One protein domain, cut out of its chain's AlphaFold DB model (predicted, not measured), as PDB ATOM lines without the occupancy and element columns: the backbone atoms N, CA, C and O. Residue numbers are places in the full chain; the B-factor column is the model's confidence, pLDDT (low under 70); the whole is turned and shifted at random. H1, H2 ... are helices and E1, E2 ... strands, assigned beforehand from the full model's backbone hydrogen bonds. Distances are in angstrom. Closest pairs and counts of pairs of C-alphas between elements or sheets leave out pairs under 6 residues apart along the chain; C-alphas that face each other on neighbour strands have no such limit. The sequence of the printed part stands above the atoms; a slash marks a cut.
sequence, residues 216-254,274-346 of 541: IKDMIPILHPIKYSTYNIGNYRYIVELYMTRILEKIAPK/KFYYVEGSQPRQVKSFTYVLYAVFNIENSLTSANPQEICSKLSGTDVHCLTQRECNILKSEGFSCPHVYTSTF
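AT A GLANCE: This is residues 216 to 254 and 274 to 346 of the 541 residues of an uncharacterized protein of Clytia hemisphaerica (UniProt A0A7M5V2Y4). One long strand, E4, forms the spine of a small, strongly twisted sheet, with E1 along one side of it and E2 and E3 on the other side, beside different parts of E4. Four helices lie round this sheet: H2, the longest, runs beside E2, H1 stands over the part of E4 that pairs with E3, and H3 and H4 are near E1. The printed part has 112 residues, with four named helices and four named strands; along the chain E1 comes first, then H1 and H2, then E2, E3 and E4, and last H3 and H4; the sheet is branched, with E1, E2 and E3 each antiparallel to E4, and the class is mixed, helices and strands. The whole is compact, with a radius of gyration of the C-alphas of 13.7 A and spans of 42 by 33 by 24 A.

HOW THE PARTS SIT: Start at E1, residues 220 to 224, antiparallel to E4, residues 289 to 298, at 147 degrees; N 222 and O 292 are 3.0 A apart, within hydrogen-bond range. Next, H1, residues 228 to 233, stands up from the sheet over E4 at a height of 9.3 A; the closest C-alphas are those of Tyr 228 and Thr 290, 5.2 A. H2, residues 236 to 251, is on the sheet at the sheet's level, and its closest C-alpha pair with E2, residues 276 to 280, is Glu 241 and Val 278, 5.3 A. E2 is antiparallel to E4, with N 279 and O 295 3.0 A apart. E3, residues 284 to 286, forms a hairpin with E4, with N 284 and O 291 2.9 A apart. H3, residues 308 to 315, touches residues 244 to 251 of H2, about perpendicular at 87 degrees, closest at the C-alphas of Leu 248 and Lys 314, 7.2 A. H4, residues 325 to 333, lies only just over E1, with 3 of its C-alphas falling on it, and runs across the strands at 76 degrees to E1 on the local plane; their closest C-alphas, Leu 223 and Glu 327, are 6.9 A apart. In H1, H2, H3 and H4 every O i to N i+4 pair is within hydrogen-bond range.

IN THESE COORDINATES: Find C-alpha 220 at (-41.145, 102.381, 124.928), where E1 begins its 12.4 A. H2 runs 22.4 A from C-alpha 236 at (-52.404, 90.757, 121.036), and E2 covers 13.6 A. E4 runs 28.6 A, and H4 runs 12.5 A to C-alpha 333 at (-42.866, 108.069, 105.874).

THE WHOLE: The farthest C-alphas, Lys 254 and Gly 335, are 43.1 A apart. Residues 255 to 273 are not printed, and C-alphas 254 and 274 are 9.6 A apart across this cut. Of the links printed whole, none is long. Residues 334 to 346 hold no named element. The mean pLDDT of the printed part is 77.8; 23 residues are under 70, among them 250 to 254 and 340 to 346.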
ATOM      1  N   ILE A 216     -44.332 110.813 126.643       87.56
ATOM      2  CA  ILE A 216     -43.974 109.941 125.506       87.56
ATOM      3  C   ILE A 216     -42.470 109.615 125.482       87.56
ATOM      4  O   ILE A 216     -42.085 108.523 125.075       87.56
ATOM      5  N   LYS A 217     -41.624 110.539 125.955       85.56
ATOM      6  CA  LYS A 217     -40.164 110.369 126.087       85.56
ATOM      7  C   LYS A 217     -39.747 109.239 127.047       85.56
ATOM      8  O   LYS A 217     -38.639 108.725 126.919       85.56
ATOM      9  N   ASP A 218     -40.617 108.899 128.001       87.31
ATOM     10  CA  ASP A 218     -40.389 107.902 129.051       87.31
ATOM     11  C   ASP A 218     -41.100 106.573 128.709       87.31
ATOM     12  O   ASP A 218     -41.049 105.615 129.477       87.31
ATOM     13  N   MET A 219     -41.770 106.502 127.548       89.94
ATOM     14  CA  MET A 219     -42.426 105.303 127.024       89.94
ATOM     15  C   MET A 219     -41.542 104.568 126.015       89.94
ATOM     16  O   MET A 219     -40.671 105.140 125.362       89.94
ATOM     17  N   ILE A 220     -41.834 103.285 125.837       91.56
ATOM     18  CA  ILE A 220     -41.145 102.381 124.928       91.56
ATOM     19  C   ILE A 220     -41.915 102.300 123.603       91.56
ATOM     20  O   ILE A 220     -43.046 101.807 123.594       91.56
ATOM     21  N   PRO A 221     -41.339 102.755 122.481       91.06
ATOM     22  CA  PRO A 221     -41.997 102.732 121.185       91.06
ATOM     23  C   PRO A 221     -41.758 101.396 120.472       91.06
ATOM     24  O   PRO A 221     -40.612 100.993 120.254       91.06
ATOM     25  N   ILE A 222     -42.841 100.730 120.068       91.00
ATOM     26  CA  ILE A 222     -42.805  99.452 119.343       91.00
ATOM     27  C   ILE A 222     -43.724  99.533 118.118       91.00
ATOM     28  O   ILE A 222     -44.845 100.045 118.193       91.00
ATOM     29  N   LEU A 223     -43.246  99.030 116.975       89.56
ATOM     30  CA  LEU A 223     -44.032  98.883 115.752       89.56
ATOM     31  C   LEU A 223     -44.347  97.399 115.543       89.56
ATOM     32  O   LEU A 223     -43.503  96.623 115.117       89.56
ATOM     33  N   HIS A 224     -45.571  96.981 115.853       86.62
ATOM     34  CA  HIS A 224     -45.962  95.587 115.688       86.62
ATOM     35  C   HIS A 224     -46.236  95.255 114.213       86.62
ATOM     36  O   HIS A 224     -46.999  95.978 113.562       86.62
ATOM     37  N   PRO A 225     -45.712  94.127 113.693       78.69
ATOM     38  CA  PRO A 225     -45.839  93.735 112.285       78.69
ATOM     39  C   PRO A 225     -47.245  93.236 111.890       78.69
ATOM     40  O   PRO A 225     -47.426  92.737 110.782       78.69
ATOM     41  N   ILE A 226     -48.234  93.361 112.782       74.88
ATOM     42  CA  ILE A 226     -49.619  92.910 112.590       74.88
ATOM     43  C   ILE A 226     -50.584  94.088 112.408       74.88
ATOM     44  O   ILE A 226     -50.362  95.191 112.920       74.88
ATOM     45  N   LYS A 227     -51.678  93.831 111.684       75.06
ATOM     46  CA  LYS A 227     -52.711  94.821 111.346       75.06
ATOM     47  C   LYS A 227     -53.452  95.324 112.589       75.06
ATOM     48  O   LYS A 227     -53.691  94.564 113.526       75.06
ATOM     49  N   TYR A 228     -53.898  96.579 112.542       77.94
ATOM     50  CA  TYR A 228     -54.598  97.246 113.648       77.94
ATOM     51  C   TYR A 228     -55.844  96.493 114.135       77.94
ATOM     52  O   TYR A 228     -56.037  96.353 115.339       77.94
ATOM     53  N   SER A 229     -56.661  95.956 113.223       69.12
ATOM     54  CA  SER A 229     -57.834  95.145 113.576       69.12
ATOM     55  C   SER A 229     -57.444  93.900 114.378       69.12
ATOM     56  O   SER A 229     -57.979  93.678 115.460       69.12
ATOM     57  N   THR A 230     -56.457  93.137 113.905       67.81
ATOM     58  CA  THR A 230     -55.904  91.971 114.609       67.81
ATOM     59  C   THR A 230     -55.328  92.356 115.972       67.81
ATOM     60  O   THR A 230     -55.581  91.662 116.950       67.81
ATOM     61  N   TYR A 231     -54.602  93.475 116.058       73.81
ATOM     62  CA  TYR A 231     -53.975  93.935 117.298       73.81
ATOM     63  C   TYR A 231     -54.984  94.412 118.361       73.81
ATOM     64  O   TYR A 231     -54.752  94.229 119.555       73.81
ATOM     65  N   ASN A 232     -56.062  95.079 117.930       66.62
ATOM     66  CA  ASN A 232     -56.994  95.798 118.804       66.62
ATOM     67  C   ASN A 232     -58.282  95.019 119.125       66.62
ATOM     68  O   ASN A 232     -58.910  95.297 120.142       66.62
ATOM     69  N   ILE A 233     -58.687  94.079 118.262       56.12
ATOM     70  CA  ILE A 233     -59.821  93.166 118.501       56.12
ATOM     71  C   ILE A 233     -59.314  91.852 119.100       56.12
ATOM     72  O   ILE A 233     -59.892  91.344 120.054       56.12
ATOM     73  N   GLY A 234     -58.223  91.310 118.552       53.00
ATOM     74  CA  GLY A 234     -57.561  90.136 119.104       53.00
ATOM     75  C   GLY A 234     -56.715  90.489 120.326       53.00
ATOM     76  O   GLY A 234     -56.266  91.619 120.504       53.00
ATOM     77  N   ASN A 235     -56.415  89.485 121.145       60.44
ATOM     78  CA  ASN A 235     -55.822  89.650 122.482       60.44
ATOM     79  C   ASN A 235     -54.366  90.165 122.480       60.44
ATOM     80  O   ASN A 235     -53.736  90.276 123.532       60.44
ATOM     81  N   TYR A 236     -53.813  90.472 121.304       71.38
ATOM     82  CA  TYR A 236     -52.404  90.757 121.036       71.38
ATOM     83  C   TYR A 236     -51.808  91.859 121.916       71.38
ATOM     84  O   TYR A 236     -50.667  91.718 122.346       71.38
ATOM     85  N   ARG A 237     -52.566  92.907 122.266       77.88
ATOM     86  CA  ARG A 237     -52.104  93.920 123.233       77.88
ATOM     87  C   ARG A 237     -51.767  93.312 124.595       77.88
ATOM     88  O   ARG A 237     -50.667  93.491 125.103       77.88
ATOM     89  N   TYR A 238     -52.712  92.575 125.166       73.69
ATOM     90  CA  TYR A 238     -52.592  91.936 126.477       73.69
ATOM     91  C   TYR A 238     -51.524  90.825 126.465       73.69
ATOM     92  O   TYR A 238     -50.691  90.734 127.364       73.69
ATOM     93  N   ILE A 239     -51.484  90.053 125.375       72.38
ATOM     94  CA  ILE A 239     -50.439  89.075 125.043       72.38
ATOM     95  C   ILE A 239     -49.037  89.702 125.091       72.38
ATOM     96  O   ILE A 239     -48.122  89.119 125.676       72.38
ATOM     97  N   VAL A 240     -48.853  90.879 124.488       80.06
ATOM     98  CA  VAL A 240     -47.554  91.561 124.461       80.06
ATOM     99  C   VAL A 240     -47.212  92.176 125.819       80.06
ATOM    100  O   VAL A 240     -46.085  91.989 126.275       80.06
ATOM    101  N   GLU A 241     -48.166  92.817 126.508       81.69
ATOM    102  CA  GLU A 241     -47.984  93.307 127.888       81.69
ATOM    103  C   GLU A 241     -47.472  92.175 128.814       81.69
ATOM    104  O   GLU A 241     -46.496  92.351 129.553       81.69
ATOM    105  N   LEU A 242     -48.046  90.970 128.699       75.31
ATOM    106  CA  LEU A 242     -47.612  89.761 129.412       75.31
ATOM    107  C   LEU A 242     -46.238  89.237 128.996       75.31
ATOM    108  O   LEU A 242     -45.431  88.850 129.848       75.31
ATOM    109  N   TYR A 243     -45.975  89.167 127.693       77.12
ATOM    110  CA  TYR A 243     -44.719  88.639 127.169       77.12
ATOM    111  C   TYR A 243     -43.537  89.543 127.547       77.12
ATOM    112  O   TYR A 243     -42.522  89.047 128.040       77.12
ATOM    113  N   MET A 244     -43.710  90.867 127.438       83.62
ATOM    114  CA  MET A 244     -42.756  91.861 127.936       83.62
ATOM    115  C   MET A 244     -42.543  91.710 129.445       83.62
ATOM    116  O   MET A 244     -41.400  91.584 129.879       83.62
ATOM    117  N   THR A 245     -43.619  91.631 130.240       79.38
ATOM    118  CA  THR A 245     -43.526  91.417 131.697       79.38
ATOM    119  C   THR A 245     -42.669  90.189 132.026       79.38
ATOM    120  O   THR A 245     -41.721  90.294 132.803       79.38
ATOM    121  N   ARG A 246     -42.908  89.042 131.371       75.44
ATOM    122  CA  ARG A 246     -42.124  87.814 131.604       75.44
ATOM    123  C   ARG A 246     -40.666  87.888 131.152       75.44
ATOM    124  O   ARG A 246     -39.833  87.230 131.773       75.44
ATOM    125  N   ILE A 247     -40.336  88.629 130.091       77.50
ATOM    126  CA  ILE A 247     -38.930  88.863 129.712       77.50
ATOM    127  C   ILE A 247     -38.222  89.627 130.837       77.50
ATOM    128  O   ILE A 247     -37.136  89.240 131.266       77.50
ATOM    129  N   LEU A 248     -38.868  90.669 131.365       79.06
ATOM    130  CA  LEU A 248     -38.297  91.528 132.400       79.06
ATOM    131  C   LEU A 248     -38.214  90.838 133.769       79.06
ATOM    132  O   LEU A 248     -37.205  90.999 134.451       79.06
ATOM    133  N   GLU A 249     -39.195  90.006 134.136       73.44
ATOM    134  CA  GLU A 249     -39.117  89.132 135.319       73.44
ATOM    135  C   GLU A 249     -37.966  88.114 135.209       73.44
ATOM    136  O   GLU A 249     -37.222  87.929 136.168       73.44
ATOM    137  N   LYS A 250     -37.772  87.466 134.048       66.69
ATOM    138  CA  LYS A 250     -36.723  86.438 133.860       66.69
ATOM    139  C   LYS A 250     -35.292  86.981 133.859       66.69
ATOM    140  O   LYS A 250     -34.363  86.207 134.075       66.69
ATOM    141  N   ILE A 251     -35.117  88.270 133.568       56.53
ATOM    142  CA  ILE A 251     -33.811  88.945 133.466       56.53
ATOM    143  C   ILE A 251     -33.528  89.808 134.717       56.53
ATOM    144  O   ILE A 251     -32.418  90.312 134.892       56.53
ATOM    145  N   ALA A 252     -34.497  89.960 135.627       52.69
ATOM    146  CA  ALA A 252     -34.271  90.608 136.915       52.69
ATOM    147  C   ALA A 252     -33.273  89.794 137.772       52.69
ATOM    148  O   ALA A 252     -33.416  88.573 137.891       52.69
ATOM    149  N   PRO A 253     -32.258  90.430 138.388       43.66
ATOM    150  CA  PRO A 253     -31.358  89.734 139.297       43.66
ATOM    151  C   PRO A 253     -32.122  89.301 140.554       43.66
ATOM    152  O   PRO A 253     -32.791  90.119 141.186       43.66
ATOM    153  N   LYS A 254     -31.987  88.028 140.953       42.91
ATOM    154  CA  LYS A 254     -32.488  87.557 142.255       42.91
ATOM    155  C   LYS A 254     -31.884  88.421 143.365       42.91
ATOM    156  O   LYS A 254     -30.662  88.567 143.431       42.91
ATOM    157  N   LYS A 274     -41.009  90.457 142.598       50.84
ATOM    158  CA  LYS A 274     -41.583  90.549 141.236       50.84
ATOM    159  C   LYS A 274     -41.632  92.005 140.765       50.84
ATOM    160  O   LYS A 274     -42.504  92.775 141.158       50.84
ATOM    161  N   PHE A 275     -40.711  92.342 139.868       66.00
ATOM    162  CA  PHE A 275     -40.227  93.715 139.725       66.00
ATOM    163  C   PHE A 275     -40.982  94.635 138.754       66.00
ATOM    164  O   PHE A 275     -40.867  95.848 138.913       66.00
ATOM    165  N   TYR A 276     -41.709  94.136 137.745       75.62
ATOM    166  CA  TYR A 276     -42.206  94.988 136.646       75.62
ATOM    167  C   TYR A 276     -43.676  94.758 136.269       75.62
ATOM    168  O   TYR A 276     -44.158  93.629 136.248       75.62
ATOM    169  N   TYR A 277     -44.355  95.846 135.896       79.50
ATOM    170  CA  TYR A 277     -45.693  95.876 135.296       79.50
ATOM    171  C   TYR A 277     -45.640  96.659 133.972       79.50
ATOM    172  O   TYR A 277     -44.979  97.695 133.898       79.50
ATOM    173  N   VAL A 278     -46.314  96.169 132.926       85.81
ATOM    174  CA  VAL A 278     -46.272  96.730 131.563       85.81
ATOM    175  C   VAL A 278     -47.679  97.098 131.094       85.81
ATOM    176  O   VAL A 278     -48.603  96.297 131.220       85.81
ATOM    177  N   GLU A 279     -47.838  98.284 130.506       87.06
ATOM    178  CA  GLU A 279     -49.108  98.744 129.937       87.06
ATOM    179  C   GLU A 279     -48.891  99.470 128.604       87.06
ATOM    180  O   GLU A 279     -48.148 100.448 128.528       87.06
ATOM    181  N   GLY A 280     -49.548  98.994 127.545       88.00
ATOM    182  CA  GLY A 280     -49.557  99.651 126.241       88.00
ATOM    183  C   GLY A 280     -50.539 100.821 126.196       88.00
ATOM    184  O   GLY A 280     -51.567 100.816 126.876       88.00
ATOM    185  N   SER A 281     -50.262 101.805 125.345       87.69
ATOM    186  CA  SER A 281     -51.175 102.889 124.988       87.69
ATOM    187  C   SER A 281     -52.378 102.374 124.192       87.69
ATOM    188  O   SER A 281     -52.446 101.208 123.795       87.69
ATOM    189  N   GLN A 282     -53.303 103.274 123.847       83.94
ATOM    190  CA  GLN A 282     -54.171 103.010 122.697       83.94
ATOM    191  C   GLN A 282     -53.308 102.809 121.431       83.94
ATOM    192  O   GLN A 282     -52.380 103.603 121.213       83.94
ATOM    193  N   PRO A 283     -53.563 101.764 120.621       87.31
ATOM    194  CA  PRO A 283     -52.807 101.503 119.400       87.31
ATOM    195  C   PRO A 283     -53.103 102.532 118.304       87.31
ATOM    196  O   PRO A 283     -54.171 103.147 118.275       87.31
ATOM    197  N   ARG A 284     -52.168 102.692 117.361       87.62
ATOM    198  CA  ARG A 284     -52.321 103.532 116.162       87.62
ATOM    199  C   ARG A 284     -51.954 102.731 114.914       87.62
ATOM    200  O   ARG A 284     -50.919 102.069 114.899       87.62
ATOM    201  N   GLN A 285     -52.777 102.783 113.870       86.75
ATOM    202  CA  GLN A 285     -52.457 102.129 112.598       86.75
ATOM    203  C   GLN A 285     -51.392 102.919 111.820       86.75
ATOM    204  O   GLN A 285     -51.453 104.146 111.760       86.75
ATOM    205  N   VAL A 286     -50.437 102.209 111.214       85.88
ATOM    206  CA  VAL A 286     -49.359 102.759 110.375       85.88
ATOM    207  C   VAL A 286     -49.151 101.805 109.191       85.88
ATOM    208  O   VAL A 286     -48.532 100.752 109.343       85.88
ATOM    209  N   LYS A 287     -49.705 102.117 108.011       81.75
ATOM    210  CA  LYS A 287     -49.846 101.168 106.879       81.75
ATOM    211  C   LYS A 287     -50.487  99.839 107.327       81.75
ATOM    212  O   LYS A 287     -51.615  99.826 107.825       81.75
ATOM    213  N   SER A 288     -49.758  98.734 107.165       76.88
ATOM    214  CA  SER A 288     -50.129  97.370 107.568       76.88
ATOM    215  C   SER A 288     -49.781  97.036 109.025       76.88
ATOM    216  O   SER A 288     -50.044  95.919 109.463       76.88
ATOM    217  N   PHE A 289     -49.173  97.970 109.759       84.44
ATOM    218  CA  PHE A 289     -48.573  97.761 111.076       84.44
ATOM    219  C   PHE A 289     -49.339  98.496 112.178       84.44
ATOM    220  O   PHE A 289     -50.138  99.401 111.911       84.44
ATOM    221  N   THR A 290     -49.058  98.131 113.428       87.88
ATOM    222  CA  THR A 290     -49.674  98.753 114.606       87.88
ATOM    223  C   THR A 290     -48.613  99.345 115.521       87.88
ATOM    224  O   THR A 290     -47.823  98.626 116.126       87.88
ATOM    225  N   TYR A 291     -48.593 100.669 115.629       90.00
ATOM    226  CA  TYR A 291     -47.689 101.409 116.501       90.00
ATOM    227  C   TYR A 291     -48.284 101.575 117.901       90.00
ATOM    228  O   TYR A 291     -49.445 101.971 118.049       90.00
ATOM    229  N   VAL A 292     -47.480 101.279 118.925       90.50
ATOM    230  CA  VAL A 292     -47.884 101.301 120.337       90.50
ATOM    231  C   VAL A 292     -46.743 101.857 121.186       90.50
ATOM    232  O   VAL A 292     -45.571 101.565 120.949       90.50
ATOM    233  N   LEU A 293     -47.099 102.662 122.185       91.38
ATOM    234  CA  LEU A 293     -46.189 103.126 123.228       91.38
ATOM    235  C   LEU A 293     -46.464 102.325 124.502       91.38
ATOM    236  O   LEU A 293     -47.600 102.314 124.960       91.38
ATOM    237  N   TYR A 294     -45.456 101.694 125.096       91.44
ATOM    238  CA  TYR A 294     -45.599 100.964 126.358       91.44
ATOM    239  C   TYR A 294     -44.961 101.731 127.512       91.44
ATOM    240  O   TYR A 294     -43.799 102.122 127.428       91.44
ATOM    241  N   ALA A 295     -45.692 101.911 128.606       89.94
ATOM    242  CA  ALA A 295     -45.095 102.274 129.884       89.94
ATOM    243  C   ALA A 295     -44.716 101.000 130.651       89.94
ATOM    244  O   ALA A 295     -45.408  99.981 130.580       89.94
ATOM    245  N   VAL A 296     -43.601 101.062 131.376       88.31
ATOM    246  CA  VAL A 296     -43.080  99.959 132.188       88.31
ATOM    247  C   VAL A 296     -42.771 100.509 133.568       88.31
ATOM    248  O   VAL A 296     -41.946 101.405 133.703       88.31
ATOM    249  N   PHE A 297     -43.425  99.978 134.592       83.44
ATOM    250  CA  PHE A 297     -43.362 100.470 135.965       83.44
ATOM    251  C   PHE A 297     -42.603  99.467 136.833       83.44
ATOM    252  O   PHE A 297     -42.867  98.266 136.750       83.44
ATOM    253  N   ASN A 298     -41.670  99.941 137.665       77.31
ATOM    254  CA  ASN A 298     -40.983  99.103 138.648       77.31
ATOM    255  C   ASN A 298     -41.792  99.075 139.953       77.31
ATOM    256  O   ASN A 298     -41.929 100.100 140.619       77.31
ATOM    257  N   ILE A 299     -42.322  97.905 140.312       71.12
ATOM    258  CA  ILE A 299     -43.252  97.731 141.439       71.12
ATOM    259  C   ILE A 299     -42.558  97.978 142.787       71.12
ATOM    260  O   ILE A 299     -43.158  98.557 143.689       71.12
ATOM    261  N   GLU A 300     -41.285  97.603 142.914       67.00
ATOM    262  CA  GLU A 300     -40.534  97.690 144.173       67.00
ATOM    263  C   GLU A 300     -39.918  99.079 144.409       67.00
ATOM    264  O   GLU A 300     -39.720  99.472 145.556       67.00
ATOM    265  N   ASN A 301     -39.698  99.877 143.357       66.44
ATOM    266  CA  ASN A 301     -39.257 101.273 143.477       66.44
ATOM    267  C   ASN A 301     -40.439 102.262 143.443       66.44
ATOM    268  O   ASN A 301     -40.480 103.164 142.606       66.44
ATOM    269  N   SER A 302     -41.427 102.074 144.324       67.00
ATOM    270  CA  SER A 302     -42.595 102.966 144.478       67.00
ATOM    271  C   SER A 302     -43.324 103.304 143.164       67.00
ATOM    272  O   SER A 302     -43.810 104.421 142.991       67.00
ATOM    273  N   LEU A 303     -43.374 102.352 142.224       71.69
ATOM    274  CA  LEU A 303     -44.018 102.493 140.912       71.69
ATOM    275  C   LEU A 303     -43.461 103.621 140.026       71.69
ATOM    276  O   LEU A 303     -44.143 104.117 139.128       71.69
ATOM    277  N   THR A 304     -42.181 103.976 140.189       75.50
ATOM    278  CA  THR A 304     -41.468 104.767 139.174       75.50
ATOM    279  C   THR A 304     -41.438 104.041 137.831       75.50
ATOM    280  O   THR A 304     -41.262 102.818 137.788       75.50
ATOM    281  N   SER A 305     -41.478 104.795 136.730       80.19
ATOM    282  CA  SER A 305     -41.137 104.249 135.414       80.19
ATOM    283  C   SER A 305     -39.740 103.635 135.415       80.19
ATOM    284  O   SER A 305     -38.793 104.212 135.952       80.19
ATOM    285  N   ALA A 306     -39.604 102.496 134.747       83.12
ATOM    286  CA  ALA A 306     -38.318 101.984 134.316       83.12
ATOM    287  C   ALA A 306     -37.701 102.905 133.250       83.12
ATOM    288  O   ALA A 306     -38.393 103.683 132.587       83.12
ATOM    289  N   ASN A 307     -36.386 102.803 133.075       84.50
ATOM    290  CA  ASN A 307     -35.650 103.563 132.075       84.50
ATOM    291  C   ASN A 307     -35.837 102.942 130.664       84.50
ATOM    292  O   ASN A 307     -35.511 101.765 130.489       84.50
ATOM    293  N   PRO A 308     -36.308 103.686 129.640       87.44
ATOM    294  CA  PRO A 308     -36.548 103.117 128.309       87.44
ATOM    295  C   PRO A 308     -35.304 102.520 127.645       87.44
ATOM    296  O   PRO A 308     -35.398 101.453 127.044       87.44
ATOM    297  N   GLN A 309     -34.131 103.151 127.785       84.94
ATOM    298  CA  GLN A 309     -32.868 102.640 127.240       84.94
ATOM    299  C   GLN A 309     -32.534 101.261 127.836       84.94
ATOM    300  O   GLN A 309     -32.192 100.330 127.104       84.94
ATOM    301  N   GLU A 310     -32.674 101.113 129.155       83.81
ATOM    302  CA  GLU A 310     -32.447  99.859 129.877       83.81
ATOM    303  C   GLU A 310     -33.414  98.763 129.407       83.81
ATOM    304  O   GLU A 310     -32.976  97.662 129.061       83.81
ATOM    305  N   ILE A 311     -34.716  99.056 129.330       86.94
ATOM    306  CA  ILE A 311     -35.709  98.063 128.901       86.94
ATOM    307  C   ILE A 311     -35.501  97.681 127.429       86.94
ATOM    308  O   ILE A 311     -35.521  96.496 127.104       86.94
ATOM    309  N   CYS A 312     -35.193  98.632 126.547       87.69
ATOM    310  CA  CYS A 312     -34.845  98.330 125.159       87.69
ATOM    311  C   CYS A 312     -33.570  97.486 125.031       87.69
ATOM    312  O   CYS A 312     -33.502  96.630 124.150       87.69
ATOM    313  N   SER A 313     -32.594  97.642 125.933       84.25
ATOM    314  CA  SER A 313     -31.434  96.741 125.977       84.25
ATOM    315  C   SER A 313     -31.822  95.303 126.365       84.25
ATOM    316  O   SER A 313     -31.306  94.361 125.769       84.25
ATOM    317  N   LYS A 314     -32.788  95.132 127.286       83.94
ATOM    318  CA  LYS A 314     -33.324  93.830 127.741       83.94
ATOM    319  C   LYS A 314     -34.256  93.153 126.727       83.94
ATOM    320  O   LYS A 314     -34.368  91.932 126.731       83.94
ATOM    321  N   LEU A 315     -34.924  93.935 125.878       85.81
ATOM    322  CA  LEU A 315     -35.794  93.462 124.794       85.81
ATOM    323  C   LEU A 315     -35.040  93.197 123.476       85.81
ATOM    324  O   LEU A 315     -35.598  92.587 122.560       85.81
ATOM    325  N   SER A 316     -33.786  93.643 123.358       84.25
ATOM    326  CA  SER A 316     -32.950  93.402 122.176       84.25
ATOM    327  C   SER A 316     -32.717  91.904 121.959       84.25
ATOM    328  O   SER A 316     -32.492  91.151 122.906       84.25
ATOM    329  N   GLY A 317     -32.798  91.453 120.705       76.50
ATOM    330  CA  GLY A 317     -32.757  90.027 120.363       76.50
ATOM    331  C   GLY A 317     -34.050  89.254 120.659       76.50
ATOM    332  O   GLY A 317     -34.055  88.033 120.525       76.50
ATOM    333  N   THR A 318     -35.141  89.934 121.033       80.56
ATOM    334  CA  THR A 318     -36.481  89.335 121.159       80.56
ATOM    335  C   THR A 318     -37.439  89.853 120.082       80.56
ATOM    336  O   THR A 318     -37.252  90.923 119.497       80.56
ATOM    337  N   ASP A 319     -38.517  89.109 119.847       73.19
ATOM    338  CA  ASP A 319     -39.548  89.434 118.855       73.19
ATOM    339  C   ASP A 319     -40.438  90.635 119.244       73.19
ATOM    340  O   ASP A 319     -41.326  91.024 118.479       73.19
ATOM    341  N   VAL A 320     -40.227  91.214 120.430       81.75
ATOM    342  CA  VAL A 320     -40.865  92.450 120.909       81.75
ATOM    343  C   VAL A 320     -39.758  93.429 121.296       81.75
ATOM    344  O   VAL A 320     -39.499  93.684 122.468       81.75
ATOM    345  N   HIS A 321     -39.061  93.942 120.285       86.00
ATOM    346  CA  HIS A 321     -37.992  94.929 120.429       86.00
ATOM    347  C   HIS A 321     -38.496  96.360 120.197       86.00
ATOM    348  O   HIS A 321     -39.554  96.592 119.614       86.00
ATOM    349  N   CYS A 322     -37.716  97.333 120.660       90.25
ATOM    350  CA  CYS A 322     -37.963  98.752 120.409       90.25
ATOM    351  C   CYS A 322     -37.610  99.141 118.968       90.25
ATOM    352  O   CYS A 322     -36.758  98.496 118.356       90.25
ATOM    353  N   LEU A 323     -38.208 100.232 118.467       89.62
ATOM    354  CA  LEU A 323     -38.004 100.735 117.098       89.62
ATOM    355  C   LEU A 323     -36.546 100.670 116.618       89.62
ATOM    356  O   LEU A 323     -35.682 101.420 117.082       89.62
ATOM    357  N   THR A 324     -36.305  99.865 115.587       86.88
ATOM    358  CA  THR A 324     -35.076  99.918 114.796       86.88
ATOM    359  C   THR A 324     -35.042 101.169 113.914       86.88
ATOM    360  O   THR A 324     -36.062 101.796 113.609       86.88
ATOM    361  N   GLN A 325     -33.860 101.499 113.383       85.75
ATOM    362  CA  GLN A 325     -33.719 102.582 112.405       85.75
ATOM    363  C   GLN A 325     -34.557 102.357 111.126       85.75
ATOM    364  O   GLN A 325     -34.956 103.326 110.476       85.75
ATOM    365  N   ARG A 326     -34.867 101.100 110.771       85.44
ATOM    366  CA  ARG A 326     -35.711 100.759 109.613       85.44
ATOM    367  C   ARG A 326     -37.180 101.099 109.873       85.44
ATOM    368  O   ARG A 326     -37.822 101.705 109.021       85.44
ATOM    369  N   GLU A 327     -37.693 100.773 111.053       88.19
ATOM    370  CA  GLU A 327     -39.080 101.056 111.455       88.19
ATOM    371  C   GLU A 327     -39.297 102.542 111.756       88.19
ATOM    372  O   GLU A 327     -40.311 103.116 111.364       88.19
ATOM    373  N   CYS A 328     -38.291 103.206 112.335       88.44
ATOM    374  CA  CYS A 328     -38.236 104.662 112.466       88.44
ATOM    375  C   CYS A 328     -38.434 105.377 111.114       88.44
ATOM    376  O   CYS A 328     -39.126 106.394 111.042       88.44
ATOM    377  N   ASN A 329     -37.870 104.837 110.027       88.06
ATOM    378  CA  ASN A 329     -38.050 105.390 108.683       88.06
ATOM    379  C   ASN A 329     -39.462 105.123 108.126       88.06
ATOM    380  O   ASN A 329     -40.001 105.971 107.417       88.06
ATOM    381  N   ILE A 330     -40.091 103.994 108.482       87.38
ATOM    382  CA  ILE A 330     -41.489 103.695 108.123       87.38
ATOM    383  C   ILE A 330     -42.439 104.679 108.820       87.38
ATOM    384  O   ILE A 330     -43.263 105.291 108.141       87.38
ATOM    385  N   LEU A 331     -42.271 104.915 110.127       87.31
ATOM    386  CA  LEU A 331     -43.048 105.912 110.881       87.31
ATOM    387  C   LEU A 331     -42.916 107.322 110.290       87.31
ATOM    388  O   LEU A 331     -43.927 107.981 110.047       87.31
ATOM    389  N   LYS A 332     -41.685 107.753 109.979       88.00
ATOM    390  CA  LYS A 332     -41.429 109.047 109.321       88.00
ATOM    391  C   LYS A 332     -42.101 109.157 107.950       88.00
ATOM    392  O   LYS A 332     -42.562 110.240 107.607       88.00
ATOM    393  N   SER A 333     -42.180 108.064 107.180       88.00
ATOM    394  CA  SER A 333     -42.866 108.069 105.874       88.00
ATOM    395  C   SER A 333     -44.374 108.334 105.980       88.00
ATOM    396  O   SER A 333     -44.956 108.835 105.027       88.00
ATOM    397  N   GLU A 334     -44.966 108.073 107.150       85.31
ATOM    398  CA  GLU A 334     -46.386 108.292 107.460       85.31
ATOM    399  C   GLU A 334     -46.629 109.567 108.291       85.31
ATOM    400  O   GLU A 334     -47.681 109.727 108.905       85.31
ATOM    401  N   GLY A 335     -45.646 110.472 108.366       81.62
ATOM    402  CA  GLY A 335     -45.765 111.739 109.097       81.62
ATOM    403  C   GLY A 335     -45.705 111.627 110.627       81.62
ATOM    404  O   GLY A 335     -45.843 112.641 111.311       81.62
ATOM    405  N   PHE A 336     -45.461 110.439 111.190       81.38
ATOM    406  CA  PHE A 336     -45.254 110.288 112.631       81.38
ATOM    407  C   PHE A 336     -43.851 110.758 113.028       81.38
ATOM    408  O   PHE A 336     -42.852 110.449 112.370       81.38
ATOM    409  N   SER A 337     -43.754 111.450 114.164       79.69
ATOM    410  CA  SER A 337     -42.469 111.656 114.824       79.69
ATOM    411  C   SER A 337     -41.896 110.300 115.246       79.69
ATOM    412  O   SER A 337     -42.563 109.495 115.891       79.69
ATOM    413  N   CYS A 338     -40.643 110.046 114.878       77.19
ATOM    414  CA  CYS A 338     -39.897 108.909 115.403       77.19
ATOM    415  C   CYS A 338     -39.270 109.331 116.747       77.19
ATOM    416  O   CYS A 338     -38.418 110.226 116.733       77.19
ATOM    417  N   PRO A 339     -39.681 108.747 117.891       74.44
ATOM    418  CA  PRO A 339     -38.986 108.922 119.169       74.44
ATOM    419  C   PRO A 339     -37.574 108.309 119.124       74.44
ATOM    420  O   PRO A 339     -37.157 107.754 118.108       74.44
ATOM    421  N   HIS A 340     -36.809 108.429 120.213       69.75
ATOM    422  CA  HIS A 340     -35.421 107.960 120.251       69.75
ATOM    423  C   HIS A 340     -35.285 106.486 119.834       69.75
ATOM    424  O   HIS A 340     -35.867 105.592 120.444       69.75
ATOM    425  N   VAL A 341     -34.463 106.237 118.810       67.88
ATOM    426  CA  VAL A 341     -34.024 104.890 118.427       67.88
ATOM    427  C   VAL A 341     -33.017 104.420 119.472       67.88
ATOM    428  O   VAL A 341     -31.894 104.924 119.540       67.88
ATOM    429  N   TYR A 342     -33.431 103.473 120.307       64.81
ATOM    430  CA  TYR A 342     -32.611 102.917 121.379       64.81
ATOM    431  C   TYR A 342     -31.659 101.852 120.824       64.81
ATOM    432  O   TYR A 342     -31.958 100.658 120.828       64.81
ATOM    433  N   THR A 343     -30.505 102.285 120.315       51.47
ATOM    434  CA  THR A 343     -29.443 101.371 119.879       51.47
ATOM    435  C   THR A 343     -28.876 100.599 121.073       51.47
ATOM    436  O   THR A 343     -28.558 101.175 122.113       51.47
ATOM    437  N   SER A 344     -28.721  99.280 120.935       41.50
ATOM    438  CA  SER A 344     -28.169  98.421 121.989       41.50
ATOM    439  C   SER A 344     -26.638  98.520 122.049       41.50
ATOM    440  O   SER A 344     -25.922  97.579 121.701       41.50
ATOM    441  N   THR A 345     -26.122  99.678 122.467       36.41
ATOM    442  CA  THR A 345     -24.688  99.935 122.660       36.41
ATOM    443  C   THR A 345     -24.171  99.268 123.934       36.41
ATOM    444  O   THR A 345     -23.929  99.907 124.959       36.41
ATOM    445  N   PHE A 346     -23.928  97.957 123.856       37.03
ATOM    446  CA  PHE A 346     -23.150  97.235 124.864       37.03
ATOM    447  C   PHE A 346     -21.689  97.730 124.859       37.03
ATOM    448  O   PHE A 346     -20.814  97.173 124.202       37.03
TER     449      PHE A 346